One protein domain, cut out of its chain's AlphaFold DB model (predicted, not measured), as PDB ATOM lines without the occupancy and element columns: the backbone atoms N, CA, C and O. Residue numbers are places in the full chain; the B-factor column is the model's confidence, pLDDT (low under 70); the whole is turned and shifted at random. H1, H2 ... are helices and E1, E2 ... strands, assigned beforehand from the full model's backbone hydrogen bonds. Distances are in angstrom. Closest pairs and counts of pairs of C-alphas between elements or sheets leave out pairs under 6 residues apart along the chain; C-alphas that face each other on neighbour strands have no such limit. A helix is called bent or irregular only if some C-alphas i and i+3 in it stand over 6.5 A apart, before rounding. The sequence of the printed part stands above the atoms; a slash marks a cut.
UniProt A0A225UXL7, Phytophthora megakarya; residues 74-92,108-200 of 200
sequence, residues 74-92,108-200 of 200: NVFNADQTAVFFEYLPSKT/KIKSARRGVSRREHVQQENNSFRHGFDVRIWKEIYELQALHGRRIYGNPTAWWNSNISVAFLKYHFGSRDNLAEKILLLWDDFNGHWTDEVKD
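This is residues 74 to 92 and 108 to 200 of the 200 residues of a protein of Phytophthora megakarya (UniProt A0A225UXL7). Two loosely joined ends make this domain: a short parallel two-strand ribbon, E1 and E2, lies at one end with H4 and H5 on the same side of the whole, and H1, H2 and H3 gather loosely at the other end. The unnamed residues 149 to 161 run through the middle from H3 to H4, while residues 79 to 92 lead away from E1 toward the helices of the other end, and residues 87 to 92 stick out as an arm. The printed part has 112 residues, with five named helices and two named strands in the order E1 H1 H2 H3 H4 E2 H5; the class is mostly helix, though under half of the residues, 54, are in named elements. The whole is only just loose, close to compact, with a radius of gyration of the C-alphas of 15.9 A and spans of 46 by 41 by 30 A.

Find C-alpha 74 at (101.212, 253.209, 185.523), where E1 begins; it covers residues 74 to 78, 13.1 A. Beyond the cut, look for H1 at residues 112 to 115 and H2 at residues 120 to 129, 14.0 A. H3, the longest helix, runs from C-alpha 135 at (66.497, 249.659, 172.455) to residue 148, 20.2 A; it is neither bent nor irregular, but only just: C-alphas 136 and 139 are 6.3 A apart. Next come H4, residues 162 to 173, 15.9 A, and E2, residues 183 to 187, 12.7 A. H5, residues 196 to 199, ends at C-alpha 199 at (97.548, 253.583, 166.966).

Start at E1 and E2, parallel neighbours at 20 degrees: N 76 and O 184 are 2.8 A apart and N 184 and O 74 are 3.0 A apart, both within hydrogen-bond range. At the other end, H2 and H3 are close but not clearly touching, with Asn 126 and Val 135 their closest C-alphas, 7.4 A; they run the same way at a shallow tilt of 9 degrees. H1 and H2 are close but not clearly touching, with the C-alphas of Gly 115 and Asn 126 closest, 7.5 A. H1 and H3 are near each other. H4, with residues 162 to 166 alone, touches H5; the closest C-alphas are those of Val 166 and Val 198, 5.6 A. H3 and H4 are apart. Every O i to N i+4 pair is within hydrogen-bond range in H2 and H4, and 8 of 10 in H3; H1 and H5 are too short for such a pair.

Look from Thr 92 to Ala 180 for the two C-alphas farthest apart, 54.0 A. Residues 93 to 107 are not printed, and C-alphas 92 and 108 are 17.9 A apart across this cut. H3 to H4 is a long link of 13 residues. Confidence is low, under 70, at residues 84 to 90 and 108 to 117; the mean pLDDT of the printed part is 80.4.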
ATOM      1  N   ASN A  74     102.487 253.902 185.625       92.19
ATOM      2  CA  ASN A  74     101.212 253.209 185.523       92.19
ATOM      3  C   ASN A  74     101.205 252.237 184.338       92.19
ATOM      4  O   ASN A  74     101.271 252.642 183.173       92.19
ATOM      5  N   VAL A  75     101.084 250.944 184.651       93.69
ATOM      6  CA  VAL A  75     100.978 249.854 183.675       93.69
ATOM      7  C   VAL A  75      99.603 249.206 183.797       93.69
ATOM      8  O   VAL A  75      99.231 248.709 184.860       93.69
ATOM      9  N   PHE A  76      98.854 249.186 182.701       92.94
ATOM     10  CA  PHE A  76      97.533 248.578 182.610       92.94
ATOM     11  C   PHE A  76      97.601 247.311 181.768       92.94
ATOM     12  O   PHE A  76      98.299 247.263 180.764       92.94
ATOM     13  N   ASN A  77      96.843 246.293 182.161       92.44
ATOM     14  CA  ASN A  77      96.612 245.110 181.344       92.44
ATOM     15  C   ASN A  77      95.158 245.120 180.871       92.44
ATOM     16  O   ASN A  77      94.251 245.274 181.695       92.44
ATOM     17  N   ALA A  78      94.942 244.939 179.575       90.38
ATOM     18  CA  ALA A  78      93.618 244.832 178.987       90.38
ATOM     19  C   ALA A  78      93.466 243.495 178.270       90.38
ATOM     20  O   ALA A  78      94.360 243.038 177.565       90.38
ATOM     21  N   ASP A  79      92.298 242.889 178.443       87.38
ATOM     22  CA  ASP A  79      91.913 241.676 177.739       87.38
ATOM     23  C   ASP A  79      90.413 241.723 177.432       87.38
ATOM     24  O   ASP A  79      89.624 242.353 178.152       87.38
ATOM     25  N   GLN A  80      90.016 241.065 176.348       82.12
ATOM     26  CA  GLN A  80      88.625 240.962 175.940       82.12
ATOM     27  C   GLN A  80      87.998 239.698 176.527       82.12
ATOM     28  O   GLN A  80      88.557 238.606 176.494       82.12
ATOM     29  N   THR A  81      86.767 239.807 177.017       79.19
ATOM     30  CA  THR A  81      85.998 238.636 177.455       79.19
ATOM     31  C   THR A  81      84.661 238.596 176.739       79.19
ATOM     32  O   THR A  81      83.831 239.493 176.886       79.19
ATOM     33  N   ALA A  82      84.432 237.521 175.983       74.81
ATOM     34  CA  ALA A  82      83.144 237.280 175.353       74.81
ATOM     35  C   ALA A  82      82.065 237.033 176.420       74.81
ATOM     36  O   ALA A  82      82.175 236.119 177.241       74.81
ATOM     37  N   VAL A  83      80.996 237.828 176.377       71.12
ATOM     38  CA  VAL A  83      79.810 237.641 177.219       71.12
ATOM     39  C   VAL A  83      78.754 236.894 176.410       71.12
ATOM     40  O   VAL A  83      78.271 237.377 175.386       71.12
ATOM     41  N   PHE A  84      78.395 235.692 176.858       62.44
ATOM     42  CA  PHE A  84      77.362 234.889 176.210       62.44
ATOM     43  C   PHE A  84      75.981 235.242 176.774       62.44
ATOM     44  O   PHE A  84      75.727 235.044 177.958       62.44
ATOM     45  N   PHE A  85      75.071 235.710 175.912       56.22
ATOM     46  CA  PHE A  85      73.664 235.963 176.264       56.22
ATOM     47  C   PHE A  85      72.871 234.678 176.544       56.22
ATOM     48  O   PHE A  85      71.878 234.704 177.262       56.22
ATOM     49  N   GLU A  86      73.315 233.549 175.989       54.09
ATOM     50  CA  GLU A  86      72.749 232.230 176.259       54.09
ATOM     51  C   GLU A  86      73.833 231.324 176.836       54.09
ATOM     52  O   GLU A  86      74.850 231.041 176.199       54.09
ATOM     53  N   TYR A  87      73.609 230.860 178.065       48.22
ATOM     54  CA  TYR A  87      74.518 229.938 178.726       48.22
ATOM     55  C   TYR A  87      74.405 228.564 178.070       48.22
ATOM     56  O   TYR A  87      73.402 227.859 178.225       48.22
ATOM     57  N   LEU A  88      75.450 228.148 177.358       54.75
ATOM     58  CA  LEU A  88      75.511 226.780 176.872       54.75
ATOM     59  C   LEU A  88      75.685 225.827 178.048       54.75
ATOM     60  O   LEU A  88      76.596 226.012 178.860       54.75
ATOM     61  N   PRO A  89      74.841 224.787 178.168       58.94
ATOM     62  CA  PRO A  89      75.038 223.787 179.198       58.94
ATOM     63  C   PRO A  89      76.430 223.164 179.044       58.94
ATOM     64  O   PRO A  89      76.733 222.559 178.021       58.94
ATOM     65  N   SER A  90      77.260 223.241 180.088       56.88
ATOM     66  CA  SER A  90      78.582 222.582 180.138       56.88
ATOM     67  C   SER A  90      78.504 221.051 180.057       56.88
ATOM     68  O   SER A  90      79.519 220.361 179.934       56.88
ATOM     69  N   LYS A  91      77.280 220.522 180.151       70.69
ATOM     70  CA  LYS A  91      76.947 219.109 180.136       70.69
ATOM     71  C   LYS A  91      75.895 218.831 179.066       70.69
ATOM     72  O   LYS A  91      74.830 219.451 179.076       70.69
ATOM     73  N   THR A  92      76.157 217.842 178.221       74.00
ATOM     74  CA  THR A  92      75.230 217.365 177.186       74.00
ATOM     75  C   THR A  92      74.613 216.034 177.605       74.00
ATOM     76  O   THR A  92      75.254 215.235 178.287       74.00
ATOM     77  N   LYS A 108      74.248 229.137 165.239       35.12
ATOM     78  CA  LYS A 108      74.431 230.582 165.199       35.12
ATOM     79  C   LYS A 108      73.061 231.184 164.808       35.12
ATOM     80  O   LYS A 108      72.896 231.661 163.701       35.12
ATOM     81  N   ILE A 109      72.066 231.179 165.694       31.48
ATOM     82  CA  ILE A 109      71.495 232.385 166.233       31.48
ATOM     83  C   ILE A 109      72.751 233.142 166.708       31.48
ATOM     84  O   ILE A 109      73.152 233.086 167.854       31.48
ATOM     85  N   LYS A 110      73.533 233.805 165.842       34.47
ATOM     86  CA  LYS A 110      73.063 235.001 165.141       34.47
ATOM     87  C   LYS A 110      71.944 235.635 165.968       34.47
ATOM     88  O   LYS A 110      70.874 235.972 165.473       34.47
ATOM     89  N   SER A 111      72.252 235.867 167.243       35.97
ATOM     90  CA  SER A 111      71.721 236.968 168.037       35.97
ATOM     91  C   SER A 111      71.866 238.315 167.308       35.97
ATOM     92  O   SER A 111      71.274 239.295 167.736       35.97
ATOM     93  N   ALA A 112      72.503 238.338 166.128       38.28
ATOM     94  CA  ALA A 112      72.243 239.269 165.032       38.28
ATOM     95  C   ALA A 112      70.755 239.616 164.816       38.28
ATOM     96  O   ALA A 112      70.479 240.649 164.225       38.28
ATOM     97  N   ARG A 113      69.778 238.823 165.282       38.31
ATOM     98  CA  ARG A 113      68.360 239.220 165.217       38.31
ATOM     99  C   ARG A 113      67.855 240.140 166.330       38.31
ATOM    100  O   ARG A 113      66.739 240.625 166.177       38.31
ATOM    101  N   ARG A 114      68.598 240.386 167.415       46.97
ATOM    102  CA  ARG A 114      68.139 241.342 168.441       46.97
ATOM    103  C   ARG A 114      68.719 242.742 168.226       46.97
ATOM    104  O   ARG A 114      67.929 243.660 168.088       46.97
ATOM    105  N   GLY A 115      70.023 242.888 167.969       50.91
ATOM    106  CA  GLY A 115      70.650 244.208 167.755       50.91
ATOM    107  C   GLY A 115      70.531 244.828 166.351       50.91
ATOM    108  O   GLY A 115      70.654 246.047 166.223       50.91
ATOM    109  N   VAL A 116      70.295 244.021 165.299       61.12
ATOM    110  CA  VAL A 116      70.300 244.515 163.909       61.12
ATOM    111  C   VAL A 116      68.901 244.948 163.465       61.12
ATOM    112  O   VAL A 116      68.014 244.122 163.238       61.12
ATOM    113  N   SER A 117      68.705 246.253 163.314       68.94
ATOM    114  CA  SER A 117      67.498 246.844 162.750       68.94
ATOM    115  C   SER A 117      67.498 246.746 161.224       68.94
ATOM    116  O   SER A 117      68.504 246.992 160.567       68.94
ATOM    117  N   ARG A 118      66.329 246.460 160.637       77.19
ATOM    118  CA  ARG A 118      66.118 246.564 159.179       77.19
ATOM    119  C   ARG A 118      66.060 248.015 158.694       77.19
ATOM    120  O   ARG A 118      66.146 248.259 157.498       77.19
ATOM    121  N   ARG A 119      65.844 248.964 159.610       82.75
ATOM    122  CA  ARG A 119      65.828 250.402 159.330       82.75
ATOM    123  C   ARG A 119      67.213 250.963 159.596       82.75
ATOM    124  O   ARG A 119      67.677 250.900 160.733       82.75
ATOM    125  N   GLU A 120      67.819 251.538 158.568       84.25
ATOM    126  CA  GLU A 120      69.204 252.002 158.608       84.25
ATOM    127  C   GLU A 120      69.441 253.092 159.659       84.25
ATOM    128  O   GLU A 120      70.342 252.942 160.475       84.25
ATOM    129  N   HIS A 121      68.574 254.108 159.743       86.00
ATOM    130  CA  HIS A 121      68.692 255.156 160.769       86.00
ATOM    131  C   HIS A 121      68.667 254.585 162.198       86.00
ATOM    132  O   HIS A 121      69.470 254.971 163.041       86.00
ATOM    133  N   VAL A 122      67.808 253.594 162.464       83.56
ATOM    134  CA  VAL A 122      67.758 252.919 163.771       83.56
ATOM    135  C   VAL A 122      69.030 252.103 164.010       83.56
ATOM    136  O   VAL A 122      69.503 252.032 165.140       83.56
ATOM    137  N   GLN A 123      69.599 251.482 162.972       82.56
ATOM    138  CA  GLN A 123      70.861 250.755 163.111       82.56
ATOM    139  C   GLN A 123      72.027 251.695 163.414       82.56
ATOM    140  O   GLN A 123      72.860 251.374 164.262       82.56
ATOM    141  N   GLN A 124      72.077 252.844 162.744       83.94
ATOM    142  CA  GLN A 124      73.070 253.880 163.002       83.94
ATOM    143  C   GLN A 124      72.951 254.379 164.445       83.94
ATOM    144  O   GLN A 124      73.939 254.347 165.171       83.94
ATOM    145  N   GLU A 125      71.740 254.696 164.914       86.62
ATOM    146  CA  GLU A 125      71.523 255.049 166.322       86.62
ATOM    147  C   GLU A 125      71.960 253.942 167.288       86.62
ATOM    148  O   GLU A 125      72.584 254.224 168.311       86.62
ATOM    149  N   ASN A 126      71.625 252.682 166.993       86.38
ATOM    150  CA  ASN A 126      72.018 251.558 167.839       86.38
ATOM    151  C   ASN A 126      73.543 251.458 167.937       86.38
ATOM    152  O   ASN A 126      74.079 251.279 169.028       86.38
ATOM    153  N   ASN A 127      74.251 251.604 166.818       84.81
ATOM    154  CA  ASN A 127      75.709 251.557 166.791       84.81
ATOM    155  C   ASN A 127      76.329 252.735 167.552       84.81
ATOM    156  O   ASN A 127      77.244 252.523 168.344       84.81
ATOM    157  N   SER A 128      75.812 253.949 167.352       84.75
ATOM    158  CA  SER A 128      76.368 255.169 167.945       84.75
ATOM    159  C   SER A 128      76.061 255.312 169.435       84.75
ATOM    160  O   SER A 128      76.951 255.638 170.213       84.75
ATOM    161  N   PHE A 129      74.815 255.069 169.851       86.69
ATOM    162  CA  PHE A 129      74.359 255.372 171.213       86.69
ATOM    163  C   PHE A 129      74.176 254.142 172.090       86.69
ATOM    164  O   PHE A 129      74.242 254.246 173.312       86.69
ATOM    165  N   ARG A 130      73.906 252.987 171.480       88.25
ATOM    166  CA  ARG A 130      73.536 251.759 172.195       88.25
ATOM    167  C   ARG A 130      74.582 250.666 172.037       88.25
ATOM    168  O   ARG A 130      74.291 249.499 172.272       88.25
ATOM    169  N   HIS A 131      75.791 251.027 171.603       88.31
ATOM    170  CA  HIS A 131      76.921 250.115 171.433       88.31
ATOM    171  C   HIS A 131      76.594 248.873 170.584       88.31
ATOM    172  O   HIS A 131      77.088 247.785 170.861       88.31
ATOM    173  N   GLY A 132      75.722 249.008 169.584       86.38
ATOM    174  CA  GLY A 132      75.270 247.902 168.732       86.38
ATOM    175  C   GLY A 132      74.139 247.044 169.320       86.38
ATOM    176  O   GLY A 132      73.719 246.073 168.687       86.38
ATOM    177  N   PHE A 133      73.612 247.394 170.497       85.00
ATOM    178  CA  PHE A 133      72.408 246.793 171.071       85.00
ATOM    179  C   PHE A 133      71.139 247.505 170.603       85.00
ATOM    180  O   PHE A 133      71.128 248.697 170.300       85.00
ATOM    181  N   ASP A 134      70.033 246.769 170.565       82.12
ATOM    182  CA  ASP A 134      68.723 247.362 170.336       82.12
ATOM    183  C   ASP A 134      68.180 248.061 171.586       82.12
ATOM    184  O   ASP A 134      68.633 247.841 172.708       82.12
ATOM    185  N   VAL A 135      67.145 248.878 171.390       81.81
ATOM    186  CA  VAL A 135      66.497 249.659 172.455       81.81
ATOM    187  C   VAL A 135      65.965 248.822 173.626       81.81
ATOM    188  O   VAL A 135      65.855 249.341 174.735       81.81
ATOM    189  N   ARG A 136      65.605 247.551 173.408       79.75
ATOM    190  CA  ARG A 136      65.013 246.692 174.445       79.75
ATOM    191  C   ARG A 136      66.104 246.170 175.369       79.75
ATOM    192  O   ARG A 136      65.960 246.286 176.578       79.75
ATOM    193  N   ILE A 137      67.192 245.657 174.793       80.69
ATOM    194  CA  ILE A 137      68.339 245.128 175.549       80.69
ATOM    195  C   ILE A 137      69.189 246.259 176.141       80.69
ATOM    196  O   ILE A 137      69.775 246.099 177.210       80.69
ATOM    197  N   TRP A 138      69.242 247.419 175.480       87.25
ATOM    198  CA  TRP A 138      70.082 248.536 175.909       87.25
ATOM    199  C   TRP A 138      69.809 248.991 177.344       87.25
ATOM    200  O   TRP A 138      70.754 249.345 178.033       87.25
ATOM    201  N   LYS A 139      68.555 248.946 177.814       85.19
ATOM    202  CA  LYS A 139      68.214 249.342 179.192       85.19
ATOM    203  C   LYS A 139      68.978 248.507 180.223       85.19
ATOM    204  O   LYS A 139      69.672 249.062 181.065       85.19
ATOM    205  N   GLU A 140      68.924 247.185 180.080       85.62
ATOM    206  CA  GLU A 140      69.618 246.246 180.967       85.62
ATOM    207  C   GLU A 140      71.142 246.377 180.838       85.62
ATOM    208  O   GLU A 140      71.862 246.406 181.834       85.62
ATOM    209  N   ILE A 141      71.653 246.502 179.608       86.00
ATOM    210  CA  ILE A 141      73.096 246.650 179.366       86.00
ATOM    211  C   ILE A 141      73.631 247.955 179.950       86.00
ATOM    212  O   ILE A 141      74.701 247.959 180.555       86.00
ATOM    213  N   TYR A 142      72.900 249.054 179.792       88.62
ATOM    214  CA  TYR A 142      73.286 250.348 180.332       88.62
ATOM    215  C   TYR A 142      73.392 250.300 181.860       88.62
ATOM    216  O   TYR A 142      74.407 250.725 182.413       88.62
ATOM    217  N   GLU A 143      72.394 249.719 182.531       88.62
ATOM    218  CA  GLU A 143      72.408 249.527 183.986       88.62
ATOM    219  C   GLU A 143      73.587 248.654 184.434       88.62
ATOM    220  O   GLU A 143      74.302 249.020 185.366       88.62
ATOM    221  N   LEU A 144      73.864 247.549 183.731       87.50
ATOM    222  CA  LEU A 144      75.010 246.681 184.028       87.50
ATOM    223  C   LEU A 144      76.353 247.396 183.846       87.50
ATOM    224  O   LEU A 144      77.269 247.219 184.653       87.50
ATOM    225  N   GLN A 145      76.484 248.204 182.794       89.62
ATOM    226  CA  GLN A 145      77.686 248.997 182.559       89.62
ATOM    227  C   GLN A 145      77.902 250.022 183.673       89.62
ATOM    228  O   GLN A 145      79.018 250.135 184.181       89.62
ATOM    229  N   ALA A 146      76.844 250.736 184.068       89.06
ATOM    230  CA  ALA A 146      76.895 251.723 185.143       89.06
ATOM    231  C   ALA A 146      77.228 251.070 186.492       89.06
ATOM    232  O   ALA A 146      78.095 251.562 187.211       89.06
ATOM    233  N   LEU A 147      76.606 249.928 186.800       90.56
ATOM    234  CA  LEU A 147      76.818 249.194 188.048       90.56
ATOM    235  C   LEU A 147      78.257 248.684 188.201       90.56
ATOM    236  O   LEU A 147      78.805 248.699 189.300       90.56
ATOM    237  N   HIS A 148      78.864 248.203 187.114       84.75
ATOM    238  CA  HIS A 148      80.181 247.563 187.163       84.75
ATOM    239  C   HIS A 148      81.334 248.450 186.683       84.75
ATOM    240  O   HIS A 148      82.482 248.005 186.722       84.75
ATOM    241  N   GLY A 149      81.058 249.663 186.194       84.19
ATOM    242  CA  GLY A 149      82.073 250.547 185.614       84.19
ATOM    243  C   GLY A 149      82.745 249.969 184.362       84.19
ATOM    244  O   GLY A 149      83.882 250.316 184.047       84.19
ATOM    245  N   ARG A 150      82.069 249.059 183.649       83.19
ATOM    246  CA  ARG A 150      82.587 248.373 182.452       83.19
ATOM    247  C   ARG A 150      81.821 248.819 181.217       83.19
ATOM    248  O   ARG A 150      80.679 249.251 181.317       83.19
ATOM    249  N   ARG A 151      82.424 248.671 180.037       87.50
ATOM    250  CA  ARG A 151      81.756 248.915 178.751       87.50
ATOM    251  C   ARG A 151      81.478 247.596 178.044       87.50
ATOM    252  O   ARG A 151      82.361 246.752 177.935       87.50
ATOM    253  N   ILE A 152      80.240 247.420 177.592       87.88
ATOM    254  CA  ILE A 152      79.783 246.232 176.876       87.88
ATOM    255  C   ILE A 152      79.398 246.685 175.470       87.88
ATOM    256  O   ILE A 152      78.696 247.680 175.298       87.88
ATOM    257  N   TYR A 153      79.864 245.951 174.464       87.25
ATOM    258  CA  TYR A 153      79.586 246.243 173.063       87.25
ATOM    259  C   TYR A 153      78.981 245.023 172.378       87.25
ATOM    260  O   TYR A 153      79.407 243.887 172.590       87.25
ATOM    261  N   GLY A 154      77.966 245.269 171.561       84.44
ATOM    262  CA  GLY A 154      77.339 244.303 170.683       84.44
ATOM    263  C   GLY A 154      77.927 244.418 169.282       84.44
ATOM    264  O   GLY A 154      77.885 245.472 168.660       84.44
ATOM    265  N   ASN A 155      78.441 243.310 168.754       78.06
ATOM    266  CA  ASN A 155      78.855 243.203 167.357       78.06
ATOM    267  C   ASN A 155      78.262 241.914 166.765       78.06
ATOM    268  O   ASN A 155      78.357 240.867 167.412       78.06
ATOM    269  N   PRO A 156      77.675 241.932 165.551       71.38
ATOM    270  CA  PRO A 156      77.245 240.718 164.858       71.38
ATOM    271  C   PRO A 156      78.291 239.595 164.779       71.38
ATOM    272  O   PRO A 156      77.911 238.421 164.763       71.38
ATOM    273  N   THR A 157      79.585 239.926 164.729       73.50
ATOM    274  CA  THR A 157      80.669 238.927 164.729       73.50
ATOM    275  C   THR A 157      81.076 238.468 166.128       73.50
ATOM    276  O   THR A 157      81.805 237.487 166.238       73.50
ATOM    277  N   ALA A 158      80.587 239.134 167.180       72.69
ATOM    278  CA  ALA A 158      80.979 238.958 168.579       72.69
ATOM    279  C   ALA A 158      82.469 239.222 168.880       72.69
ATOM    280  O   ALA A 158      82.944 238.856 169.949       72.69
ATOM    281  N   TRP A 159      83.180 239.883 167.964       80.62
ATOM    282  CA  TRP A 159      84.563 240.336 168.138       80.62
ATOM    283  C   TRP A 159      84.618 241.857 168.227       80.62
ATOM    284  O   TRP A 159      83.713 242.536 167.736       80.62
ATOM    285  N   TRP A 160      85.668 242.418 168.820       85.62
ATOM    286  CA  TRP A 160      85.915 243.851 168.680       85.62
ATOM    287  C   TRP A 160      86.283 244.197 167.234       85.62
ATOM    288  O   TRP A 160      86.771 243.366 166.469       85.62
ATOM    289  N   ASN A 161      86.001 245.436 166.861       87.12
ATOM    290  CA  ASN A 161      86.526 246.074 165.662       87.12
ATOM    291  C   ASN A 161      87.279 247.340 166.091       87.12
ATOM    292  O   ASN A 161      87.179 247.745 167.251       87.12
ATOM    293  N   SER A 162      87.968 247.985 165.155       88.75
ATOM    294  CA  SER A 162      88.734 249.211 165.407       88.75
ATOM    295  C   SER A 162      87.929 250.288 166.134       88.75
ATOM    296  O   SER A 162      88.409 250.888 167.085       88.75
ATOM    297  N   ASN A 163      86.657 250.478 165.771       88.69
ATOM    298  CA  ASN A 163      85.805 251.479 166.420       88.69
ATOM    299  C   ASN A 163      85.569 251.166 167.905       88.69
ATOM    300  O   ASN A 163      85.594 252.072 168.737       88.69
ATOM    301  N   ILE A 164      85.350 249.892 168.250       89.25
ATOM    302  CA  ILE A 164      85.193 249.454 169.645       89.25
ATOM    303  C   ILE A 164      86.521 249.598 170.398       89.25
ATOM    304  O   ILE A 164      86.515 250.085 171.528       89.25
ATOM    305  N   SER A 165      87.644 249.247 169.762       91.06
ATOM    306  CA  SER A 165      88.996 249.442 170.298       91.06
ATOM    307  C   SER A 165      89.250 250.908 170.671       91.06
ATOM    308  O   SER A 165      89.588 251.210 171.816       91.06
ATOM    309  N   VAL A 166      88.976 251.841 169.755       91.69
ATOM    310  CA  VAL A 166      89.103 253.287 170.001       91.69
ATOM    311  C   VAL A 166      88.148 253.757 171.101       91.69
ATOM    312  O   VAL A 166      88.533 254.539 171.969       91.69
ATOM    313  N   ALA A 167      86.897 253.287 171.105       91.00
ATOM    314  CA  ALA A 167      85.925 253.653 172.134       91.00
ATOM    315  C   ALA A 167      86.352 253.172 173.534       91.00
ATOM    316  O   ALA A 167      86.171 253.897 174.515       91.00
ATOM    317  N   PHE A 168      86.948 251.981 173.630       90.88
ATOM    318  CA  PHE A 168      87.552 251.469 174.858       90.88
ATOM    319  C   PHE A 168      88.692 252.374 175.340       90.88
ATOM    320  O   PHE A 168      88.666 252.811 176.494       90.88
ATOM    321  N   LEU A 169      89.635 252.718 174.455       91.88
ATOM    322  CA  LEU A 169      90.763 253.588 174.796       91.88
ATOM    323  C   LEU A 169      90.293 254.973 175.257       91.88
ATOM    324  O   LEU A 169      90.721 255.454 176.305       91.88
ATOM    325  N   LYS A 170      89.345 255.587 174.542       91.50
ATOM    326  CA  LYS A 170      88.775 256.893 174.911       91.50
ATOM    327  C   LYS A 170      88.079 256.861 176.269       91.50
ATOM    328  O   LYS A 170      88.259 257.782 177.062       91.50
ATOM    329  N   TYR A 171      87.311 255.810 176.549       89.69
ATOM    330  CA  TYR A 171      86.580 255.692 177.809       89.69
ATOM    331  C   TYR A 171      87.508 255.507 179.019       89.69
ATOM    332  O   TYR A 171      87.266 256.120 180.054       89.69
ATOM    333  N   HIS A 172      88.556 254.687 178.900       89.06
ATOM    334  CA  HIS A 172      89.447 254.386 180.028       89.06
ATOM    335  C   HIS A 172      90.632 255.349 180.161       89.06
ATOM    336  O   HIS A 172      91.076 255.604 181.278       89.06
ATOM    337  N   PHE A 173      91.138 255.889 179.050       90.38
ATOM    338  CA  PHE A 173      92.392 256.652 179.021       90.38
ATOM    339  C   PHE A 173      92.269 258.043 178.386       90.38
ATOM    340  O   PHE A 173      93.210 258.833 178.474       90.38
ATOM    341  N   GLY A 174      91.134 258.369 177.759       88.50
ATOM    342  CA  GLY A 174      90.934 259.652 177.078       88.50
ATOM    343  C   GLY A 174      90.641 260.829 178.012       88.50
ATOM    344  O   GLY A 174      90.843 261.970 177.622       88.50
ATOM    345  N   SER A 175      90.184 260.569 179.241       87.50
ATOM    346  CA  SER A 175      89.841 261.601 180.240       87.50
ATOM    347  C   SER A 175      90.840 261.651 181.403       87.50
ATOM    348  O   SER A 175      90.447 261.867 182.543       87.50
ATOM    349  N   ARG A 176      92.125 261.371 181.142       88.06
ATOM    350  CA  ARG A 176      93.178 261.420 182.171       88.06
ATOM    351  C   ARG A 176      93.480 262.865 182.560       88.06
ATOM    352  O   ARG A 176      93.620 263.713 181.683       88.06
ATOM    353  N   ASP A 177      93.675 263.100 183.856       86.44
ATOM    354  CA  ASP A 177      94.002 264.428 184.397       86.44
ATOM    355  C   ASP A 177      95.333 264.967 183.854       86.44
ATOM    356  O   ASP A 177      95.480 266.163 183.613       86.44
ATOM    357  N   ASN A 178      96.301 264.074 183.627       88.25
ATOM    358  CA  ASN A 178      97.606 264.411 183.076       88.25
ATOM    359  C   ASN A 178      97.907 263.581 181.822       88.25
ATOM    360  O   ASN A 178      98.305 262.420 181.899       88.25
ATOM    361  N   LEU A 179      97.745 264.194 180.650       85.50
ATOM    362  CA  LEU A 179      98.072 263.564 179.366       85.50
ATOM    363  C   LEU A 179      99.580 263.519 179.079       85.50
ATOM    364  O   LEU A 179     100.000 262.725 178.240       85.50
ATOM    365  N   ALA A 180     100.387 264.334 179.768       86.12
ATOM    366  CA  ALA A 180     101.844 264.297 179.648       86.12
ATOM    367  C   ALA A 180     102.454 263.104 180.404       86.12
ATOM    368  O   ALA A 180     103.556 262.663 180.075       86.12
ATOM    369  N   GLU A 181     101.739 262.562 181.396       89.56
ATOM    370  CA  GLU A 181     102.123 261.316 182.050       89.56
ATOM    371  C   GLU A 181     101.973 260.145 181.071       89.56
ATOM    372  O   GLU A 181     100.884 259.834 180.565       89.56
ATOM    373  N   LYS A 182     103.098 259.484 180.802       92.44
ATOM    374  CA  LYS A 182     103.136 258.287 179.970       92.44
ATOM    375  C   LYS A 182     102.577 257.107 180.761       92.44
ATOM    376  O   LYS A 182     102.944 256.882 181.911       92.44
ATOM    377  N   ILE A 183     101.714 256.338 180.113       93.88
ATOM    378  CA  ILE A 183     101.179 255.080 180.635       93.88
ATOM    379  C   ILE A 183     101.562 253.955 179.684       93.88
ATOM    380  O   ILE A 183     101.724 254.187 178.486       93.88
ATOM    381  N   LEU A 184     101.659 252.738 180.208       94.50
ATOM    382  CA  LEU A 184     101.844 251.546 179.391       94.50
ATOM    383  C   LEU A 184     100.567 250.715 179.403       94.50
ATOM    384  O   LEU A 184     100.099 250.314 180.466       94.50
ATOM    385  N   LEU A 185     100.027 250.423 178.224       93.56
ATOM    386  CA  LEU A 185      98.952 249.457 178.052       93.56
ATOM    387  C   LEU A 185      99.522 248.165 177.465       93.56
ATOM    388  O   LEU A 185     100.029 248.153 176.347       93.56
ATOM    389  N   LEU A 186      99.415 247.077 178.217       93.75
ATOM    390  CA  LEU A 186      99.631 245.725 177.726       93.75
ATOM    391  C   LEU A 186      98.304 245.202 177.183       93.75
ATOM    392  O   LEU A 186      97.313 245.125 177.915       93.75
ATOM    393  N   TRP A 187      98.293 244.869 175.898       91.81
ATOM    394  CA  TRP A 187      97.109 244.407 175.188       91.81
ATOM    395  C   TRP A 187      97.466 243.215 174.302       91.81
ATOM    396  O   TRP A 187      98.608 243.106 173.855       91.81
ATOM    397  N   ASP A 188      96.523 242.295 174.093       89.31
ATOM    398  CA  ASP A 188      96.778 241.103 173.285       89.31
ATOM    399  C   ASP A 188      96.990 241.438 171.797       89.31
ATOM    400  O   ASP A 188      96.619 242.508 171.304       89.31
ATOM    401  N   ASP A 189      97.597 240.494 171.080       87.69
ATOM    402  CA  ASP A 189      97.943 240.632 169.665       87.69
ATOM    403  C   ASP A 189      96.752 240.311 168.740       87.69
ATOM    404  O   ASP A 189      96.805 239.446 167.861       87.69
ATOM    405  N   PHE A 190      95.616 240.966 168.977       84.50
ATOM    406  CA  PHE A 190      94.437 240.855 168.128       84.50
ATOM    407  C   PHE A 190      94.462 241.902 167.011       84.50
ATOM    408  O   PHE A 190      94.701 243.084 167.233       84.50
ATOM    409  N   ASN A 191      94.135 241.490 165.782       83.31
ATOM    410  CA  ASN A 191      94.209 242.355 164.598       83.31
ATOM    411  C   ASN A 191      93.401 243.666 164.713       83.31
ATOM    412  O   ASN A 191      93.814 244.686 164.169       83.31
ATOM    413  N   GLY A 192      92.286 243.665 165.446       80.94
ATOM    414  CA  GLY A 192      91.473 244.856 165.696       80.94
ATOM    415  C   GLY A 192      92.125 245.895 166.614       80.94
ATOM    416  O   GLY A 192      91.539 246.959 166.807       80.94
ATOM    417  N   HIS A 193      93.292 245.601 167.194       85.38
ATOM    418  CA  HIS A 193      94.097 246.535 167.990       85.38
ATOM    419  C   HIS A 193      95.167 247.252 167.156       85.38
ATOM    420  O   HIS A 193      95.775 248.203 167.629       85.38
ATOM    421  N   TRP A 194      95.400 246.810 165.918       85.69
ATOM    422  CA  TRP A 194      96.541 247.246 165.111       85.69
ATOM    423  C   TRP A 194      96.170 248.113 163.906       85.69
ATOM    424  O   TRP A 194      97.031 248.350 163.054       85.69
ATOM    425  N   THR A 195      94.924 248.579 163.806       88.94
ATOM    426  CA  THR A 195      94.548 249.513 162.737       88.94
ATOM    427  C   THR A 195      95.069 250.912 163.035       88.94
ATOM    428  O   THR A 195      95.347 251.235 164.191       88.94
ATOM    429  N   ASP A 196      95.239 251.723 161.994       89.38
ATOM    430  CA  ASP A 196      95.857 253.047 162.114       89.38
ATOM    431  C   ASP A 196      95.079 253.927 163.101       89.38
ATOM    432  O   ASP A 196      95.670 254.529 163.988       89.38
ATOM    433  N   GLU A 197      93.746 253.840 163.100       89.81
ATOM    434  CA  GLU A 197      92.897 254.614 164.015       89.81
ATOM    435  C   GLU A 197      93.052 254.228 165.492       89.81
ATOM    436  O   GLU A 197      92.614 254.973 166.363       89.81
ATOM    437  N   VAL A 198      93.580 253.035 165.785       87.25
ATOM    438  CA  VAL A 198      93.835 252.572 167.160       87.25
ATOM    439  C   VAL A 198      95.232 252.985 167.629       87.25
ATOM    440  O   VAL A 198      95.455 253.102 168.834       87.25
ATOM    441  N   LYS A 199      96.164 253.175 166.690       86.31
ATOM    442  CA  LYS A 199      97.548 253.583 166.966       86.31
ATOM    443  C   LYS A 199      97.699 255.098 167.099       86.31
ATOM    444  O   LYS A 199      98.609 255.524 167.809       86.31
ATOM    445  N   ASP A 200      96.847 255.851 166.408       78.19
ATOM    446  CA  ASP A 200      96.766 257.319 166.440       78.19
ATOM    447  C   ASP A 200      96.148 257.851 167.748       78.19
ATOM    448  O   ASP A 200      96.706 258.827 168.306       78.19
TER     449      ASP A 200